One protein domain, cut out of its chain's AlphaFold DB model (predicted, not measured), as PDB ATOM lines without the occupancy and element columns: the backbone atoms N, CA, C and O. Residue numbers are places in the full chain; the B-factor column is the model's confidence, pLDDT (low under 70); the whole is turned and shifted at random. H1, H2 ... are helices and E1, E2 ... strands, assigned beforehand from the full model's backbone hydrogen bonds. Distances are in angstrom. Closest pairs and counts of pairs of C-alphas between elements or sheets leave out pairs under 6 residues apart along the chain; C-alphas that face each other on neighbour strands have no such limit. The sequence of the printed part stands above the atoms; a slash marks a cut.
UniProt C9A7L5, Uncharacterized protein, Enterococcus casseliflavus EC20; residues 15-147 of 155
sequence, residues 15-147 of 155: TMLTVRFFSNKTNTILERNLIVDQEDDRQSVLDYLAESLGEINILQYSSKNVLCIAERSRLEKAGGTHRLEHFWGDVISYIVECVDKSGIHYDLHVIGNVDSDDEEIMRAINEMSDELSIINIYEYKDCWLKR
ATOM      1  N   THR A  15     120.479 144.935 139.521       96.00
ATOM      2  CA  THR A  15     120.804 143.621 138.964       96.00
ATOM      3  C   THR A  15     120.499 143.607 137.475       96.00
ATOM      4  O   THR A  15     119.392 143.923 137.052       96.00
ATOM      5  N   MET A  16     121.472 143.180 136.670       96.94
ATOM      6  CA  MET A  16     121.235 142.829 135.276       96.94
ATOM      7  C   MET A  16     120.910 141.338 135.184       96.94
ATOM      8  O   MET A  16     121.760 140.497 135.492       96.94
ATOM      9  N   LEU A  17     119.695 141.017 134.748       97.56
ATOM     10  CA  LEU A  17     119.229 139.668 134.445       97.56
ATOM     11  C   LEU A  17     119.333 139.406 132.944       97.56
ATOM     12  O   LEU A  17     118.608 139.998 132.151       97.56
ATOM     13  N   THR A  18     120.205 138.487 132.541       97.62
ATOM     14  CA  THR A  18     120.252 137.998 131.160       97.62
ATOM     15  C   THR A  18     119.340 136.784 131.048       97.62
ATOM     16  O   THR A  18     119.647 135.723 131.597       97.62
ATOM     17  N   VAL A  19     118.217 136.945 130.349       98.12
ATOM     18  CA  VAL A  19     117.161 135.940 130.193       98.12
ATOM     19  C   VAL A  19     117.177 135.406 128.770       98.12
ATOM     20  O   VAL A  19     117.074 136.165 127.805       98.12
ATOM     21  N   ARG A  20     117.262 134.083 128.637       98.06
ATOM     22  CA  ARG A  20     117.166 133.382 127.358       98.06
ATOM     23  C   ARG A  20     115.835 132.646 127.290       98.06
ATOM     24  O   ARG A  20     115.510 131.857 128.179       98.06
ATOM     25  N   PHE A  21     115.076 132.885 126.231       97.75
ATOM     26  CA  PHE A  21     113.727 132.353 126.068       97.75
ATOM     27  C   PHE A  21     113.464 131.943 124.621       97.75
ATOM     28  O   PHE A  21     114.066 132.469 123.687       97.75
ATOM     29  N   PHE A  22     112.558 130.996 124.430       97.56
ATOM     30  CA  PHE A  22     112.020 130.649 123.123       97.56
ATOM     31  C   PHE A  22     110.765 131.481 122.854       97.56
ATOM     32  O   PHE A  22     109.869 131.517 123.696       97.56
ATOM     33  N   SER A  23     110.691 132.147 121.702       95.94
ATOM     34  CA  SER A  23     109.489 132.855 121.257       95.94
ATOM     35  C   SER A  23     108.706 131.987 120.282       95.94
ATOM     36  O   SER A  23     109.218 131.648 119.214       95.94
ATOM     37  N   ASN A  24     107.450 131.676 120.614       93.00
ATOM     38  CA  ASN A  24     106.575 130.914 119.720       93.00
ATOM     39  C   ASN A  24     106.216 131.729 118.467       93.00
ATOM     40  O   ASN A  24     106.097 131.168 117.382       93.00
ATOM     41  N   LYS A  25     106.119 133.060 118.602       91.19
ATOM     42  CA  LYS A  25     105.779 133.986 117.510       91.19
ATOM     43  C   LYS A  25     106.809 133.971 116.386       91.19
ATOM     44  O   LYS A  25     106.449 133.947 115.215       91.19
ATOM     45  N   THR A  26     108.093 133.997 116.741       92.44
ATOM     46  CA  THR A  26     109.197 134.004 115.769       92.44
ATOM     47  C   THR A  26     109.858 132.636 115.613       92.44
ATOM     48  O   THR A  26     110.809 132.512 114.846       92.44
ATOM     49  N   ASN A  27     109.386 131.621 116.345       95.06
ATOM     50  CA  ASN A  27     109.913 130.256 116.363       95.06
ATOM     51  C   ASN A  27     111.445 130.201 116.541       95.06
ATOM     52  O   ASN A  27     112.149 129.502 115.811       95.06
ATOM     53  N   THR A  28     111.982 130.990 117.478       97.06
ATOM     54  CA  THR A  28     113.434 131.112 117.694       97.06
ATOM     55  C   THR A  28     113.781 131.357 119.157       97.06
ATOM     56  O   THR A  28     112.931 131.764 119.952       97.06
ATOM     57  N   ILE A  29     115.047 131.131 119.510       97.19
ATOM     58  CA  ILE A  29     115.583 131.445 120.835       97.19
ATOM     59  C   ILE A  29     116.175 132.852 120.812       97.19
ATOM     60  O   ILE A  29     117.021 133.160 119.975       97.19
ATOM     61  N   LEU A  30     115.755 133.676 121.764       96.56
ATOM     62  CA  LEU A  30     116.193 135.054 121.944       96.56
ATOM     63  C   LEU A  30     116.836 135.238 123.323       96.56
ATOM     64  O   LEU A  30     116.612 134.450 124.246       96.56
ATOM     65  N   GLU A  31     117.637 136.292 123.446       96.50
ATOM     66  CA  GLU A  31     118.241 136.744 124.699       96.50
ATOM     67  C   GLU A  31     117.895 138.218 124.934       96.50
ATOM     68  O   GLU A  31     117.938 139.041 124.009       96.50
ATOM     69  N   ARG A  32     117.551 138.549 126.180       96.31
ATOM     70  CA  ARG A  32     117.329 139.924 126.633       96.31
ATOM     71  C   ARG A  32     118.007 140.180 127.967       96.31
ATOM     72  O   ARG A  32     118.076 139.290 128.811       96.31
ATOM     73  N   ASN A  33     118.499 141.402 128.141       97.94
ATOM     74  CA  ASN A  33     119.085 141.871 129.391       97.94
ATOM     75  C   ASN A  33     118.084 142.807 130.058       97.94
ATOM     76  O   ASN A  33     117.706 143.813 129.467       97.94
ATOM     77  N   LEU A  34     117.657 142.468 131.265       97.69
ATOM     78  CA  LEU A  34     116.726 143.260 132.056       97.69
ATOM     79  C   LEU A  34     117.481 143.912 133.204       97.69
ATOM     80  O   LEU A  34     118.288 143.247 133.853       97.69
ATOM     81  N   ILE A  35     117.207 145.180 133.462       97.38
ATOM     82  CA  ILE A  35     117.728 145.918 134.609       97.38
ATOM     83  C   ILE A  35     116.607 146.019 135.628       97.38
ATOM     84  O   ILE A  35     115.532 146.541 135.331       97.38
ATOM     85  N   VAL A  36     116.857 145.456 136.804       95.56
ATOM     86  CA  VAL A  36     115.881 145.342 137.889       95.56
ATOM     87  C   VAL A  36     116.499 145.756 139.212       95.56
ATOM     88  O   VAL A  36     117.730 145.750 139.365       95.56
ATOM     89  N   ASP A  37     115.646 146.101 140.168       93.25
ATOM     90  CA  ASP A  37     116.095 146.474 141.500       93.25
ATOM     91  C   ASP A  37     116.641 145.217 142.209       93.25
ATOM     92  O   ASP A  37     116.261 144.083 141.912       93.25
ATOM     93  N   GLN A  38     117.602 145.372 143.124       91.19
ATOM     94  CA  GLN A  38     118.260 144.211 143.755       91.19
ATOM     95  C   GLN A  38     117.328 143.380 144.640       91.19
ATOM     96  O   GLN A  38     117.555 142.182 144.815       91.19
ATOM     97  N   GLU A  39     116.287 144.025 145.158       90.44
ATOM     98  CA  GLU A  39     115.273 143.423 146.018       90.44
ATOM     99  C   GLU A  39     114.097 142.837 145.223       90.44
ATOM    100  O   GLU A  39     113.216 142.213 145.815       90.44
ATOM    101  N   ASP A  40     114.067 143.017 143.895       91.50
ATOM    102  CA  ASP A  40     112.991 142.478 143.067       91.50
ATOM    103  C   ASP A  40     112.979 140.946 143.122       91.50
ATOM    104  O   ASP A  40     113.993 140.261 142.929       91.50
ATOM    105  N   ASP A  41     111.784 140.388 143.330       93.25
ATOM    106  CA  ASP A  41     111.590 138.952 143.227       93.25
ATOM    107  C   ASP A  41     111.810 138.495 141.781       93.25
ATOM    108  O   ASP A  41     111.142 138.925 140.837       93.25
ATOM    109  N   ARG A  42     112.753 137.567 141.614       92.69
ATOM    110  CA  ARG A  42     113.180 137.103 140.292       92.69
ATOM    111  C   ARG A  42     112.037 136.457 139.520       92.69
ATOM    112  O   ARG A  42     111.956 136.665 138.314       92.69
ATOM    113  N   GLN A  43     111.176 135.678 140.175       94.06
ATOM    114  CA  GLN A  43     110.074 135.016 139.474       94.06
ATOM    115  C   GLN A  43     109.069 136.049 138.962       94.06
ATOM    116  O   GLN A  43     108.692 136.000 137.796       94.06
ATOM    117  N   SER A  44     108.745 137.045 139.784       94.19
ATOM    118  CA  SER A  44     107.858 138.153 139.420       94.19
ATOM    119  C   SER A  44     108.379 138.946 138.215       94.19
ATOM    120  O   SER A  44     107.612 139.279 137.311       94.19
ATOM    121  N   VAL A  45     109.693 139.194 138.138       95.19
ATOM    122  CA  VAL A  45     110.327 139.827 136.964       95.19
ATOM    123  C   VAL A  45     110.171 138.970 135.705       95.19
ATOM    124  O   VAL A  45     109.869 139.487 134.627       95.19
ATOM    125  N   LEU A  46     110.403 137.661 135.816       95.88
ATOM    126  CA  LEU A  46     110.303 136.729 134.692       95.88
ATOM    127  C   LEU A  46     108.857 136.590 134.197       95.88
ATOM    128  O   LEU A  46     108.630 136.552 132.985       95.88
ATOM    129  N   ASP A  47     107.891 136.583 135.112       94.06
ATOM    130  CA  ASP A  47     106.465 136.565 134.789       94.06
ATOM    131  C   ASP A  47     106.057 137.862 134.074       94.06
ATOM    132  O   ASP A  47     105.403 137.810 133.030       94.06
ATOM    133  N   TYR A  48     106.537 139.020 134.545       94.06
ATOM    134  CA  TYR A  48     106.322 140.313 133.886       94.06
ATOM    135  C   TYR A  48     106.938 140.360 132.476       94.06
ATOM    136  O   TYR A  48     106.309 140.836 131.525       94.06
ATOM    137  N   LEU A  49     108.142 139.802 132.290       95.06
ATOM    138  CA  LEU A  49     108.739 139.643 130.961       95.06
ATOM    139  C   LEU A  49     107.841 138.788 130.054       95.06
ATOM    140  O   LEU A  49     107.563 139.185 128.917       95.06
ATOM    141  N   ALA A  50     107.377 137.637 130.543       93.38
ATOM    142  CA  ALA A  50     106.518 136.738 129.781       93.38
ATOM    143  C   ALA A  50     105.185 137.393 129.397       93.38
ATOM    144  O   ALA A  50     104.748 137.253 128.251       93.38
ATOM    145  N   GLU A  51     104.586 138.165 130.303       91.69
ATOM    146  CA  GLU A  51     103.375 138.942 130.039       91.69
ATOM    147  C   GLU A  51     103.605 140.026 128.975       91.69
ATOM    148  O   GLU A  51     102.785 140.185 128.061       91.69
ATOM    149  N   SER A  52     104.728 140.746 129.065       92.12
ATOM    150  CA  SER A  52     105.060 141.847 128.154       92.12
ATOM    151  C   SER A  52     105.292 141.374 126.711       92.12
ATOM    152  O   SER A  52     104.794 141.991 125.766       92.12
ATOM    153  N   LEU A  53     106.005 140.257 126.526       91.19
ATOM    154  CA  LEU A  53     106.334 139.703 125.209       91.19
ATOM    155  C   LEU A  53     105.200 138.840 124.641       91.19
ATOM    156  O   LEU A  53     104.936 138.877 123.432       91.19
ATOM    157  N   GLY A  54     104.512 138.094 125.509       88.25
ATOM    158  CA  GLY A  54     103.484 137.115 125.166       88.25
ATOM    159  C   GLY A  54     104.028 135.902 124.403       88.25
ATOM    160  O   GLY A  54     104.873 136.032 123.519       88.25
ATOM    161  N   GLU A  55     103.484 134.718 124.696       87.94
ATOM    162  CA  GLU A  55     103.811 133.457 124.002       87.94
ATOM    163  C   GLU A  55     105.320 133.135 123.965       87.94
ATOM    164  O   GLU A  55     105.875 132.756 122.926       87.94
ATOM    165  N   ILE A  56     105.991 133.289 125.109       95.50
ATOM    166  CA  ILE A  56     107.387 132.882 125.287       95.50
ATOM    167  C   ILE A  56     107.517 131.760 126.318       95.50
ATOM    168  O   ILE A  56     106.708 131.652 127.234       95.50
ATOM    169  N   ASN A  57     108.579 130.966 126.189       95.81
ATOM    170  CA  ASN A  57     108.993 129.969 127.173       95.81
ATOM    171  C   ASN A  57     110.398 130.314 127.672       95.81
ATOM    172  O   ASN A  57     111.356 130.298 126.895       95.81
ATOM    173  N   ILE A  58     110.533 130.628 128.958       97.06
ATOM    174  CA  ILE A  58     111.830 130.949 129.562       97.06
ATOM    175  C   ILE A  58     112.647 129.662 129.696       97.06
ATOM    176  O   ILE A  58     112.162 128.667 130.226       97.06
ATOM    177  N   LEU A  59     113.883 129.677 129.189       97.19
ATOM    178  CA  LEU A  59     114.761 128.502 129.160       97.19
ATOM    179  C   LEU A  59     115.799 128.551 130.280       97.19
ATOM    180  O   LEU A  59     116.051 127.554 130.947       97.19
ATOM    181  N   GLN A  60     116.432 129.711 130.453       96.69
ATOM    182  CA  GLN A  60     117.455 129.947 131.467       96.69
ATOM    183  C   GLN A  60     117.593 131.444 131.735       96.69
ATOM    184  O   GLN A  60     117.287 132.272 130.872       96.69
ATOM    185  N   TYR A  61     118.129 131.787 132.899       96.62
ATOM    186  CA  TYR A  61     118.561 133.143 133.198       96.62
ATOM    187  C   TYR A  61     119.859 133.136 134.006       96.62
ATOM    188  O   TYR A  61     120.201 132.156 134.668       96.62
ATOM    189  N   SER A  62     120.584 134.245 133.939       96.38
ATOM    190  CA  SER A  62     121.742 134.534 134.785       96.38
ATOM    191  C   SER A  62     121.659 135.969 135.291       96.38
ATOM    192  O   SER A  62     120.946 136.788 134.711       96.38
ATOM    193  N   SER A  63     122.359 136.275 136.380       95.44
ATOM    194  CA  SER A  63     122.298 137.580 137.036       95.44
ATOM    195  C   SER A  63     123.684 138.100 137.377       95.44
ATOM    196  O   SER A  63     124.535 137.332 137.831       95.44
ATOM    197  N   LYS A  64     123.885 139.411 137.264       93.75
ATOM    198  CA  LYS A  64     125.067 140.091 137.802       93.75
ATOM    199  C   LYS A  64     124.677 141.437 138.407       93.75
ATOM    200  O   LYS A  64     123.838 142.140 137.852       93.75
ATOM    201  N   ASN A  65     125.325 141.821 139.502       95.00
ATOM    202  CA  ASN A  65     125.124 143.147 140.083       95.00
ATOM    203  C   ASN A  65     125.860 144.189 139.229       95.00
ATOM    204  O   ASN A  65     127.024 143.974 138.848       95.00
ATOM    205  N   VAL A  66     125.200 145.312 138.968       95.62
ATOM    206  CA  VAL A  66     125.677 146.413 138.117       95.62
ATOM    207  C   VAL A  66     125.454 147.759 138.806       95.62
ATOM    208  O   VAL A  66     124.680 147.850 139.762       95.62
ATOM    209  N   LEU A  67     126.145 148.788 138.326       95.62
ATOM    210  CA  LEU A  67     125.806 150.170 138.639       95.62
ATOM    211  C   LEU A  67     124.762 150.641 137.627       95.62
ATOM    212  O   LEU A  67     125.004 150.574 136.429       95.62
ATOM    213  N   CYS A  68     123.612 151.107 138.089       96.19
ATOM    214  CA  CYS A  68     122.594 151.728 137.259       96.19
ATOM    215  C   CYS A  68     122.521 153.215 137.580       96.19
ATOM    216  O   CYS A  68     122.219 153.594 138.713       96.19
ATOM    217  N   ILE A  69     122.794 154.029 136.566       96.56
ATOM    218  CA  ILE A  69     122.621 155.484 136.582       96.56
ATOM    219  C   ILE A  69     121.487 155.934 135.661       96.56
ATOM    220  O   ILE A  69     121.161 157.112 135.626       96.56
ATOM    221  N   ALA A  70     120.873 154.999 134.930       96.38
ATOM    222  CA  ALA A  70     119.713 155.282 134.106       96.38
ATOM    223  C   ALA A  70     118.526 155.741 134.964       96.38
ATOM    224  O   ALA A  70     118.143 155.082 135.936       96.38
ATOM    225  N   GLU A  71     117.902 156.842 134.561       93.75
ATOM    226  CA  GLU A  71     116.711 157.383 135.204       93.75
ATOM    227  C   GLU A  71     115.455 156.994 134.420       93.75
ATOM    228  O   GLU A  71     115.371 157.181 133.202       93.75
ATOM    229  N   ARG A  72     114.430 156.499 135.127       92.00
ATOM    230  CA  ARG A  72     113.143 156.112 134.515       92.00
ATOM    231  C   ARG A  72     112.406 157.303 133.885       92.00
ATOM    232  O   ARG A  72     111.709 157.133 132.889       92.00
ATOM    233  N   SER A  73     112.595 158.505 134.428       90.69
ATOM    234  CA  SER A  73     112.057 159.777 133.917       90.69
ATOM    235  C   SER A  73     112.620 160.187 132.549       90.69
ATOM    236  O   SER A  73     111.963 160.941 131.831       90.69
ATOM    237  N   ARG A  74     113.820 159.704 132.200       93.38
ATOM    238  CA  ARG A  74     114.530 159.994 130.944       93.38
ATOM    239  C   ARG A  74     114.297 158.950 129.855       93.38
ATOM    240  O   ARG A  74     114.764 159.135 128.737       93.38
ATOM    241  N   LEU A  75     113.577 157.871 130.159       91.69
ATOM    242  CA  LEU A  75     113.200 156.884 129.151       91.69
ATOM    243  C   LEU A  75     112.353 157.550 128.064       91.69
ATOM    244  O   LEU A  75     111.493 158.393 128.345       91.69
ATOM    245  N   GLU A  76     112.562 157.131 126.821       86.06
ATOM    246  CA  GLU A  76     111.778 157.560 125.671       86.06
ATOM    247  C   GLU A  76     110.280 157.396 125.953       86.06
ATOM    248  O   GLU A  76     109.866 156.501 126.684       86.06
ATOM    249  N   LYS A  77     109.422 158.261 125.415       82.38
ATOM    250  CA  LYS A  77     107.975 158.087 125.609       82.38
ATOM    251  C   LYS A  77     107.482 156.918 124.765       82.38
ATOM    252  O   LYS A  77     107.855 156.815 123.603       82.38
ATOM    253  N   ALA A  78     106.584 156.107 125.323       82.56
ATOM    254  CA  ALA A  78     105.894 155.078 124.556       82.56
ATOM    255  C   ALA A  78     105.141 155.723 123.379       82.56
ATOM    256  O   ALA A  78     104.300 156.604 123.583       82.56
ATOM    257  N   GLY A  79     105.452 155.301 122.154       72.38
ATOM    258  CA  GLY A  79     104.877 155.834 120.919       72.38
ATOM    259  C   GLY A  79     103.473 155.303 120.623       72.38
ATOM    260  O   GLY A  79     102.821 155.771 119.693       72.38
ATOM    261  N   GLY A  80     102.994 154.330 121.407       68.56
ATOM    262  CA  GLY A  80     101.676 153.699 121.264       68.56
ATOM    263  C   GLY A  80     101.593 152.670 120.131       68.56
ATOM    264  O   GLY A  80     100.583 151.985 119.989       68.56
ATOM    265  N   THR A  81     102.650 152.531 119.330       70.75
ATOM    266  CA  THR A  81     102.731 151.609 118.188       70.75
ATOM    267  C   THR A  81     103.122 150.193 118.587       70.75
ATOM    268  O   THR A  81     102.654 149.229 117.975       70.75
ATOM    269  N   HIS A  82     103.953 150.041 119.617       74.12
ATOM    270  CA  HIS A  82     104.410 148.740 120.082       74.12
ATOM    271  C   HIS A  82     104.086 148.557 121.560       74.12
ATOM    272  O   HIS A  82     104.559 149.301 122.411       74.12
ATOM    273  N   ARG A  83     103.313 147.505 121.877       79.75
ATOM    274  CA  ARG A  83     102.904 147.179 123.254       79.75
ATOM    275  C   ARG A  83     104.087 147.172 124.225       79.75
ATOM    276  O   ARG A  83     103.936 147.651 125.338       79.75
ATOM    277  N   LEU A  84     105.241 146.652 123.802       85.62
ATOM    278  CA  LEU A  84     106.441 146.536 124.639       85.62
ATOM    279  C   LEU A  84     106.955 147.876 125.166       85.62
ATOM    280  O   LEU A  84     107.437 147.912 126.295       85.62
ATOM    281  N   GLU A  85     106.777 148.961 124.411       84.12
ATOM    282  CA  GLU A  85     107.184 150.311 124.821       84.12
ATOM    283  C   GLU A  85     106.424 150.789 126.065       84.12
ATOM    284  O   GLU A  85     106.861 151.714 126.734       84.12
ATOM    285  N   HIS A  86     105.289 150.170 126.409       86.62
ATOM    286  CA  HIS A  86     104.558 150.478 127.641       86.62
ATOM    287  C   HIS A  86     105.089 149.728 128.869       86.62
ATOM    288  O   HIS A  86     104.788 150.127 129.991       86.62
ATOM    289  N   PHE A  87     105.861 148.657 128.673       90.44
ATOM    290  CA  PHE A  87     106.391 147.817 129.753       90.44
ATOM    291  C   PHE A  87     107.851 148.165 130.053       90.44
ATOM    292  O   PHE A  87     108.261 148.279 131.211       90.44
ATOM    293  N   TRP A  88     108.632 148.370 128.996       93.88
ATOM    294  CA  TRP A  88     110.077 148.521 129.061       93.88
ATOM    295  C   TRP A  88     110.514 149.810 128.373       93.88
ATOM    296  O   TRP A  88     109.901 150.235 127.391       93.88
ATOM    297  N   GLY A  89     111.549 150.442 128.917       94.38
ATOM    298  CA  GLY A  89     112.311 151.470 128.221       94.38
ATOM    299  C   GLY A  89     113.706 150.970 127.884       94.38
ATOM    300  O   GLY A  89     114.268 150.146 128.619       94.38
ATOM    301  N   ASP A  90     114.236 151.459 126.772       95.06
ATOM    302  CA  ASP A  90     115.569 151.094 126.315       95.06
ATOM    303  C   ASP A  90     116.635 151.817 127.156       95.06
ATOM    304  O   ASP A  90     116.540 153.002 127.478       95.06
ATOM    305  N   VAL A  91     117.656 151.066 127.561       97.44
ATOM    306  CA  VAL A  91     118.842 151.556 128.274       97.44
ATOM    307  C   VAL A  91     120.066 150.808 127.757       97.44
ATOM    308  O   VAL A  91     119.948 149.709 127.212       97.44
ATOM    309  N   ILE A  92     121.253 151.373 127.946       97.88
ATOM    310  CA  ILE A  92     122.492 150.802 127.416       97.88
ATOM    311  C   ILE A  92     123.385 150.351 128.565       97.88
ATOM    312  O   ILE A  92     123.617 151.082 129.530       97.88
ATOM    313  N   SER A  93     123.897 149.125 128.470       97.69
ATOM    314  CA  SER A  93     124.997 148.668 129.310       97.69
ATOM    315  C   SER A  93     126.316 149.081 128.682       97.69
ATOM    316  O   SER A  93     126.606 148.707 127.549       97.69
ATOM    317  N   TYR A  94     127.147 149.733 129.478       97.81
ATOM    318  CA  TYR A  94     128.529 150.077 129.189       97.81
ATOM    319  C   TYR A  94     129.475 149.168 129.976       97.81
ATOM    320  O   TYR A  94     129.142 148.683 131.070       97.81
ATOM    321  N   ILE A  95     130.658 148.935 129.416       96.69
ATOM    322  CA  ILE A  95     131.822 148.473 130.172       96.69
ATOM    323  C   ILE A  95     132.764 149.660 130.325       96.69
ATOM    324  O   ILE A  95     133.150 150.290 129.341       96.69
ATOM    325  N   VAL A  96     133.113 149.956 131.574       96.56
ATOM    326  CA  VAL A  96     134.087 150.981 131.935       96.56
ATOM    327  C   VAL A  96     135.334 150.282 132.450       96.56
ATOM    328  O   VAL A  96     135.325 149.685 133.530       96.56
ATOM    329  N   GLU A  97     136.404 150.355 131.669       96.12
ATOM    330  CA  GLU A  97     137.713 149.829 132.041       96.12
ATOM    331  C   GLU A  97     138.421 150.851 132.927       96.12
ATOM    332  O   GLU A  97     138.627 152.001 132.531       96.12
ATOM    333  N   CYS A  98     138.807 150.441 134.130       94.25
ATOM    334  CA  CYS A  98     139.486 151.290 135.102       94.25
ATOM    335  C   CYS A  98     140.775 150.638 135.602       94.25
ATOM    336  O   CYS A  98     140.895 149.413 135.643       94.25
ATOM    337  N   VAL A  99     141.711 151.461 136.066       94.00
ATOM    338  CA  VAL A  99     142.882 151.027 136.834       94.00
ATOM    339  C   VAL A  99     142.959 151.793 138.146       94.00
ATOM    340  O   VAL A  99     142.733 153.002 138.174       94.00
ATOM    341  N   ASP A 100     143.253 151.101 139.243       91.31
ATOM    342  CA  ASP A 100     143.490 151.759 140.529       91.31
ATOM    343  C   ASP A 100     144.934 152.281 140.664       91.31
ATOM    344  O   ASP A 100     145.827 151.969 139.872       91.31
ATOM    345  N   LYS A 101     145.202 153.053 141.723       87.81
ATOM    346  CA  LYS A 101     146.554 153.560 142.048       87.81
ATOM    347  C   LYS A 101     147.602 152.453 142.260       87.81
ATOM    348  O   LYS A 101     148.798 152.735 142.215       87.81
ATOM    349  N   SER A 102     147.174 151.213 142.505       88.75
ATOM    350  CA  SER A 102     148.042 150.039 142.655       88.75
ATOM    351  C   SER A 102     148.300 149.308 141.330       88.75
ATOM    352  O   SER A 102     149.052 148.329 141.322       88.75
ATOM    353  N   GLY A 103     147.713 149.764 140.218       88.69
ATOM    354  CA  GLY A 103     147.829 149.141 138.901       88.69
ATOM    355  C   GLY A 103     146.892 147.949 138.681       88.69
ATOM    356  O   GLY A 103     147.109 147.175 137.749       88.69
ATOM    357  N   ILE A 104     145.881 147.746 139.532       91.25
ATOM    358  CA  ILE A 104     144.894 146.671 139.369       91.25
ATOM    359  C   ILE A 104     143.800 147.137 138.408       91.25
ATOM    360  O   ILE A 104     143.223 148.207 138.587       91.25
ATOM    361  N   HIS A 105     143.507 146.304 137.410       92.69
ATOM    362  CA  HIS A 105     142.473 146.560 136.412       92.69
ATOM    363  C   HIS A 105     141.095 146.065 136.862       92.69
ATOM    364  O   HIS A 105     140.973 145.000 137.480       92.69
ATOM    365  N   TYR A 106     140.066 146.826 136.498       91.56
ATOM    366  CA  TYR A 106     138.669 146.561 136.809       91.56
ATOM    367  C   TYR A 106     137.780 146.832 135.599       91.56
ATOM    368  O   TYR A 106     137.885 147.893 134.991       91.56
ATOM    369  N   ASP A 107     136.838 145.922 135.351       93.25
ATOM    370  CA  ASP A 107     135.775 146.108 134.363       93.25
ATOM    371  C   ASP A 107     134.464 146.357 135.107       93.25
ATOM    372  O   ASP A 107     133.901 145.464 135.759       93.25
ATOM    373  N   LEU A 108     133.985 147.597 135.053       93.25
ATOM    374  CA  LEU A 108     132.752 148.004 135.711       93.25
ATOM    375  C   LEU A 108     131.607 148.002 134.704       93.25
ATOM    376  O   LEU A 108     131.700 148.571 133.623       93.25
ATOM    377  N   HIS A 109     130.501 147.361 135.075       95.12
ATOM    378  CA  HIS A 109     129.272 147.411 134.293       95.12
ATOM    379  C   HIS A 109     128.397 148.555 134.783       95.12
ATOM    380  O   HIS A 109     127.908 148.503 135.919       95.12
ATOM    381  N   VAL A 110     128.184 149.529 133.905       96.75
ATOM    382  CA  VAL A 110     127.350 150.708 134.150       96.75
ATOM    383  C   VAL A 110     126.160 150.679 133.199       96.75
ATOM    384  O   VAL A 110     126.323 150.357 132.027       96.75
ATOM    385  N   ILE A 111     124.964 150.973 133.693       97.88
ATOM    386  CA  ILE A 111     123.744 151.097 132.893       97.88
ATOM    387  C   ILE A 111     123.370 152.574 132.819       97.88
ATOM    388  O   ILE A 111     123.078 153.164 133.861       97.88
ATOM    389  N   GLY A 112     123.352 153.137 131.615       97.44
ATOM    390  CA  GLY A 112     122.931 154.515 131.340       97.44
ATOM    391  C   GLY A 112     121.666 154.574 130.484       97.44
ATOM    392  O   GLY A 112     121.263 153.573 129.885       97.44
ATOM    393  N   ASN A 113     121.032 155.746 130.427       97.31
ATOM    394  CA  ASN A 113     119.995 156.006 129.429       97.31
ATOM    395  C   ASN A 113     120.614 155.972 128.016       97.31
ATOM    396  O   ASN A 113     121.832 156.040 127.857       97.31
ATOM    397  N   VAL A 114     119.782 155.855 126.976       95.06
ATOM    398  CA  VAL A 114     120.251 155.809 125.571       95.06
ATOM    399  C   VAL A 114     121.000 157.085 125.163       95.06
ATOM    400  O   VAL A 114     121.828 157.051 124.261       95.06
ATOM    401  N   ASP A 115     120.724 158.205 125.829       93.69
ATOM    402  CA  ASP A 115     121.357 159.502 125.598       93.69
ATOM    403  C   ASP A 115     122.478 159.838 126.598       93.69
ATOM    404  O   ASP A 115     122.974 160.964 126.584       93.69
ATOM    405  N   SER A 116     122.865 158.900 127.471       95.56
ATOM    406  CA  SER A 116     123.979 159.106 128.401       95.56
ATOM    407  C   SER A 116     125.295 159.282 127.647       95.56
ATOM    408  O   SER A 116     125.600 158.523 126.729       95.56
ATOM    409  N   ASP A 117     126.089 160.261 128.073       94.75
ATOM    410  CA  ASP A 117     127.427 160.511 127.548       94.75
ATOM    411  C   ASP A 117     128.525 159.985 128.485       94.75
ATOM    412  O   ASP A 117     128.290 159.574 129.628       94.75
ATOM    413  N   ASP A 118     129.759 160.003 127.981       95.19
ATOM    414  CA  ASP A 118     130.930 159.576 128.739       95.19
ATOM    415  C   ASP A 118     131.118 160.402 130.023       95.19
ATOM    416  O   ASP A 118     131.527 159.848 131.041       95.19
ATOM    417  N   GLU A 119     130.797 161.702 130.029       95.62
ATOM    418  CA  GLU A 119     130.965 162.560 131.214       95.62
ATOM    419  C   GLU A 119     130.034 162.142 132.359       95.62
ATOM    420  O   GLU A 119     130.452 162.090 133.522       95.62
ATOM    421  N   GLU A 120     128.783 161.812 132.044       95.94
ATOM    422  CA  GLU A 120     127.810 161.273 132.988       95.94
ATOM    423  C   GLU A 120     128.286 159.942 133.591       95.94
ATOM    424  O   GLU A 120     128.249 159.771 134.817       95.94
ATOM    425  N   ILE A 121     128.808 159.036 132.762       95.81
ATOM    426  CA  ILE A 121     129.361 157.750 133.209       95.81
ATOM    427  C   ILE A 121     130.597 157.967 134.094       95.81
ATOM    428  O   ILE A 121     130.696 157.388 135.179       95.81
ATOM    429  N   MET A 122     131.531 158.825 133.672       94.38
ATOM    430  CA  MET A 122     132.746 159.134 134.430       94.38
ATOM    431  C   MET A 122     132.424 159.745 135.794       94.38
ATOM    432  O   MET A 122     133.039 159.373 136.796       94.38
ATOM    433  N   ARG A 123     131.449 160.661 135.858       94.19
ATOM    434  CA  ARG A 123     130.998 161.274 137.114       94.19
ATOM    435  C   ARG A 123     130.512 160.212 138.097       94.19
ATOM    436  O   ARG A 123     130.963 160.208 139.238       94.19
ATOM    437  N   ALA A 124     129.677 159.283 137.642       92.88
ATOM    438  CA  ALA A 124     129.166 158.209 138.487       92.88
ATOM    439  C   ALA A 124     130.275 157.296 139.034       92.88
ATOM    440  O   ALA A 124     130.258 156.929 140.208       92.88
ATOM    441  N   ILE A 125     131.271 156.951 138.213       92.25
ATOM    442  CA  ILE A 125     132.422 156.155 138.667       92.25
ATOM    443  C   ILE A 125     133.264 156.920 139.695       92.25
ATOM    444  O   ILE A 125     133.648 156.350 140.717       92.25
ATOM    445  N   ASN A 126     133.502 158.214 139.474       90.00
ATOM    446  CA  ASN A 126     134.252 159.054 140.412       90.00
ATOM    447  C   ASN A 126     133.526 159.232 141.758       90.00
ATOM    448  O   ASN A 126     134.177 159.327 142.797       90.00
ATOM    449  N   GLU A 127     132.191 159.236 141.764       89.25
ATOM    450  CA  GLU A 127     131.384 159.223 142.993       89.25
ATOM    451  C   GLU A 127     131.516 157.900 143.767       89.25
ATOM    452  O   GLU A 127     131.415 157.890 144.996       89.25
ATOM    453  N   MET A 128     131.785 156.784 143.080       85.19
ATOM    454  CA  MET A 128     132.067 155.501 143.731       85.19
ATOM    455  C   MET A 128     133.474 155.451 144.332       85.19
ATOM    456  O   MET A 128     133.656 154.886 145.414       85.19
ATOM    457  N   SER A 129     134.480 155.968 143.622       83.50
ATOM    458  CA  SER A 129     135.871 155.964 144.077       83.50
ATOM    459  C   SER A 129     136.725 156.990 143.331       83.50
ATOM    460  O   SER A 129     136.806 156.973 142.107       83.50
ATOM    461  N   ASP A 130     137.465 157.800 144.086       82.12
ATOM    462  CA  ASP A 130     138.494 158.728 143.595       82.12
ATOM    463  C   ASP A 130     139.860 158.046 143.359       82.12
ATOM    464  O   ASP A 130     140.862 158.689 143.034       82.12
ATOM    465  N   GLU A 131     139.935 156.731 143.566       86.69
ATOM    466  CA  GLU A 131     141.156 155.945 143.389       86.69
ATOM    467  C   GLU A 131     141.274 155.320 141.999       86.69
ATOM    468  O   GLU A 131     142.325 154.761 141.677       86.69
ATOM    469  N   LEU A 132     140.223 155.426 141.184       90.31
ATOM    470  CA  LEU A 132     140.165 154.871 139.842       90.31
ATOM    471  C   LEU A 132     140.572 155.893 138.784       90.31
ATOM    472  O   LEU A 132     140.173 157.051 138.806       90.31
ATOM    473  N   SER A 133     141.347 155.427 137.813       93.00
ATOM    474  CA  SER A 133     141.572 156.108 136.542       93.00
ATOM    475  C   SER A 133     140.838 155.345 135.447       93.00
ATOM    476  O   SER A 133     141.101 154.159 135.241       93.00
ATOM    477  N   ILE A 134     139.919 156.017 134.758       94.50
ATOM    478  CA  ILE A 134     139.163 155.440 133.643       94.50
ATOM    479  C   ILE A 134     140.071 155.390 132.415       94.50
ATOM    480  O   ILE A 134     140.693 156.387 132.048       94.50
ATOM    481  N   ILE A 135     140.164 154.213 131.809       95.44
ATOM    482  CA  ILE A 135     140.970 153.942 130.618       95.44
ATOM    483  C   ILE A 135     140.097 154.061 129.374       95.44
ATOM    484  O   ILE A 135     140.502 154.683 128.393       95.44
ATOM    485  N   ASN A 136     138.919 153.436 129.412       96.44
ATOM    486  CA  ASN A 136     138.030 153.345 128.268       96.44
ATOM    487  C   ASN A 136     136.572 153.165 128.706       96.44
ATOM    488  O   ASN A 136     136.298 152.588 129.763       96.44
ATOM    489  N   ILE A 137     135.653 153.628 127.863       96.81
ATOM    490  CA  ILE A 137     134.208 153.436 127.993       96.81
ATOM    491  C   ILE A 137     133.712 152.935 126.646       96.81
ATOM    492  O   ILE A 137     134.024 153.513 125.607       96.81
ATOM    493  N   TYR A 138     132.955 151.845 126.649       95.56
ATOM    494  CA  TYR A 138     132.314 151.374 125.430       95.56
ATOM    495  C   TYR A 138     130.958 150.746 125.710       95.56
ATOM    496  O   TYR A 138     130.743 150.073 126.724       95.56
ATOM    497  N   GLU A 139     130.041 150.966 124.772       95.81
ATOM    498  CA  GLU A 139     128.751 150.294 124.730       95.81
ATOM    499  C   GLU A 139     128.952 148.782 124.609       95.81
ATOM    500  O   GLU A 139     129.793 148.291 123.853       95.81
ATOM    501  N   TYR A 140     128.175 148.030 125.378       93.19
ATOM    502  CA  TYR A 140     128.307 146.584 125.475       93.19
ATOM    503  C   TYR A 140     127.036 145.849 125.059       93.19
ATOM    504  O   TYR A 140     127.107 144.915 124.258       93.19
ATOM    505  N   LYS A 141     125.880 146.212 125.623       93.88
ATOM    506  CA  LYS A 141     124.612 145.519 125.359       93.88
ATOM    507  C   LYS A 141     123.416 146.453 125.473       93.88
ATOM    508  O   LYS A 141     123.347 147.242 126.412       93.88
ATOM    509  N   ASP A 142     122.426 146.214 124.618       96.00
ATOM    510  CA  ASP A 142     121.077 146.739 124.800       96.00
ATOM    511  C   ASP A 142     120.403 146.056 125.996       96.00
ATOM    512  O   ASP A 142     120.467 144.824 126.188       96.00
ATOM    513  N   CYS A 143     119.745 146.876 126.798       97.50
ATOM    514  CA  CYS A 143     119.108 146.501 128.041       97.50
ATOM    515  C   CYS A 143     117.705 147.108 128.122       97.50
ATOM    516  O   CYS A 143     117.407 148.136 127.522       97.50
ATOM    517  N   TRP A 144     116.845 146.467 128.907       97.00
ATOM    518  CA  TRP A 144     115.502 146.947 129.193       97.00
ATOM    519  C   TRP A 144     115.353 147.265 130.666       97.00
ATOM    520  O   TRP A 144     115.634 146.424 131.520       97.00
ATOM    521  N   LEU A 145     114.877 148.470 130.956       95.94
ATOM    522  CA  LEU A 145     114.518 148.908 132.297       95.94
ATOM    523  C   LEU A 145     112.995 148.948 132.413       95.94
ATOM    524  O   LEU A 145     112.313 149.483 131.536       95.94
ATOM    525  N   LYS A 146     112.450 148.368 133.487       92.50
ATOM    526  CA  LYS A 146     111.004 148.415 133.738       92.50
ATOM    527  C   LYS A 146     110.573 149.878 133.898       92.50
ATOM    528  O   LYS A 146     111.168 150.611 134.696       92.50
ATOM    529  N   ARG A 147     109.526 150.288 133.179       89.50
ATOM    530  CA  ARG A 147     108.885 151.597 133.379       89.50
ATOM    531  C   ARG A 147     108.139 151.615 134.710       89.50
ATOM    532  O   ARG A 147     107.606 150.593 135.137       89.50
TER     533      ARG A 147
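What this domain is: This is residues 15 to 147 of the 155 residues of an uncharacterized protein of Enterococcus casseliflavus EC20 (UniProt C9A7L5). Two lobes stand end to end, each of three antiparallel strands with a helix over them: E1, E2 and E3 curl round H1, and E4, E5 and E6 have H3 over them. Between the lobes, two short parallel pairings, E2 with E6 and E5 with E3, join the strands into one closed, mixed barrel, with H1 and H3 outside it. Small H2 packs on the end of H1. The printed part has 133 residues, with three named helices and six named strands in the order E1 E2 H1 E3 H2 E4 E5 H3 E6, of mixed class. It is compact, with a radius of gyration of the C-alphas of 16.3 A, and elongated, spanning 51 by 30 by 26 A.

Where its parts are: E1 is residues 15 to 23, 23.6 A long, beginning at C-alpha 15 (120.804, 143.621, 138.964). E2 is residues 28 to 37, 28.5 A, and E3 residues 56 to 68, 27.0 A. E4 is residues 88 to 100, 35.5 A, and E5 residues 105 to 113, 25.4 A. E6 is residues 132 to 146, 30.5 A, ending at C-alpha 146 (111.004, 148.415, 133.738). H1 is residues 42 to 53, 16.8 A; H2 residues 83 to 86, 5.7 A; H3 residues 118 to 128, 15.6 A.

How they stand to each other: Round the barrel run E1, E2, E6, E4, E5, E3 and back to E1. The hairpin E1 and E2 is antiparallel, with N 17 and O 34 at 2.8 A, within hydrogen-bond range. E3 and E1 are antiparallel, with N 18 and O 62 at 2.9 A; E3 bends by 84 degrees at residue 59. The hairpin E4 and E5 is antiparallel, with N 94 and O 110 at 2.8 A. E6 and E4 are antiparallel, with N 93 and O 141 at 2.8 A; E6 bends by 95 degrees at residue 135. E2 and E6 are parallel, with N 35 and O 144 at 2.8 A. E5 and E3 are parallel, with N 111 and O 67 at 2.8 A. H1 is on the barrel at a height of 6.3 A, over E2, and only just slantwise to it, at 57 degrees on the local plane; the closest C-alphas of H1 and E3 are those of Ala 50 and Ile 56, 6.0 A. H3 is on the barrel at a height of 6.9 A, over E5 and across it, at 66 degrees on the local plane; its closest C-alphas with E6 are those of Asp 118 and Ile 137, 7.0 A. H1 and H3 are apart. H2, not on the barrel, only just touches residues 52 to 53 of H1, with 3 pairs of C-alphas within 8 A, the closest those of Ser 52 and Leu 84, 6.0 A. In H1 and H3 every O i to N i+4 pair is within hydrogen-bond range; H2 is too short for such a pair.

The domain as a whole: The two C-alphas farthest apart are those of Lys 25 and Ser 102, 51.7 A. The printed part has no cut. The link from E3 to H2, residues 69 to 82, is long; the other links are tight. The mean pLDDT of the printed part is 93.0, and residue 80 alone is under 70.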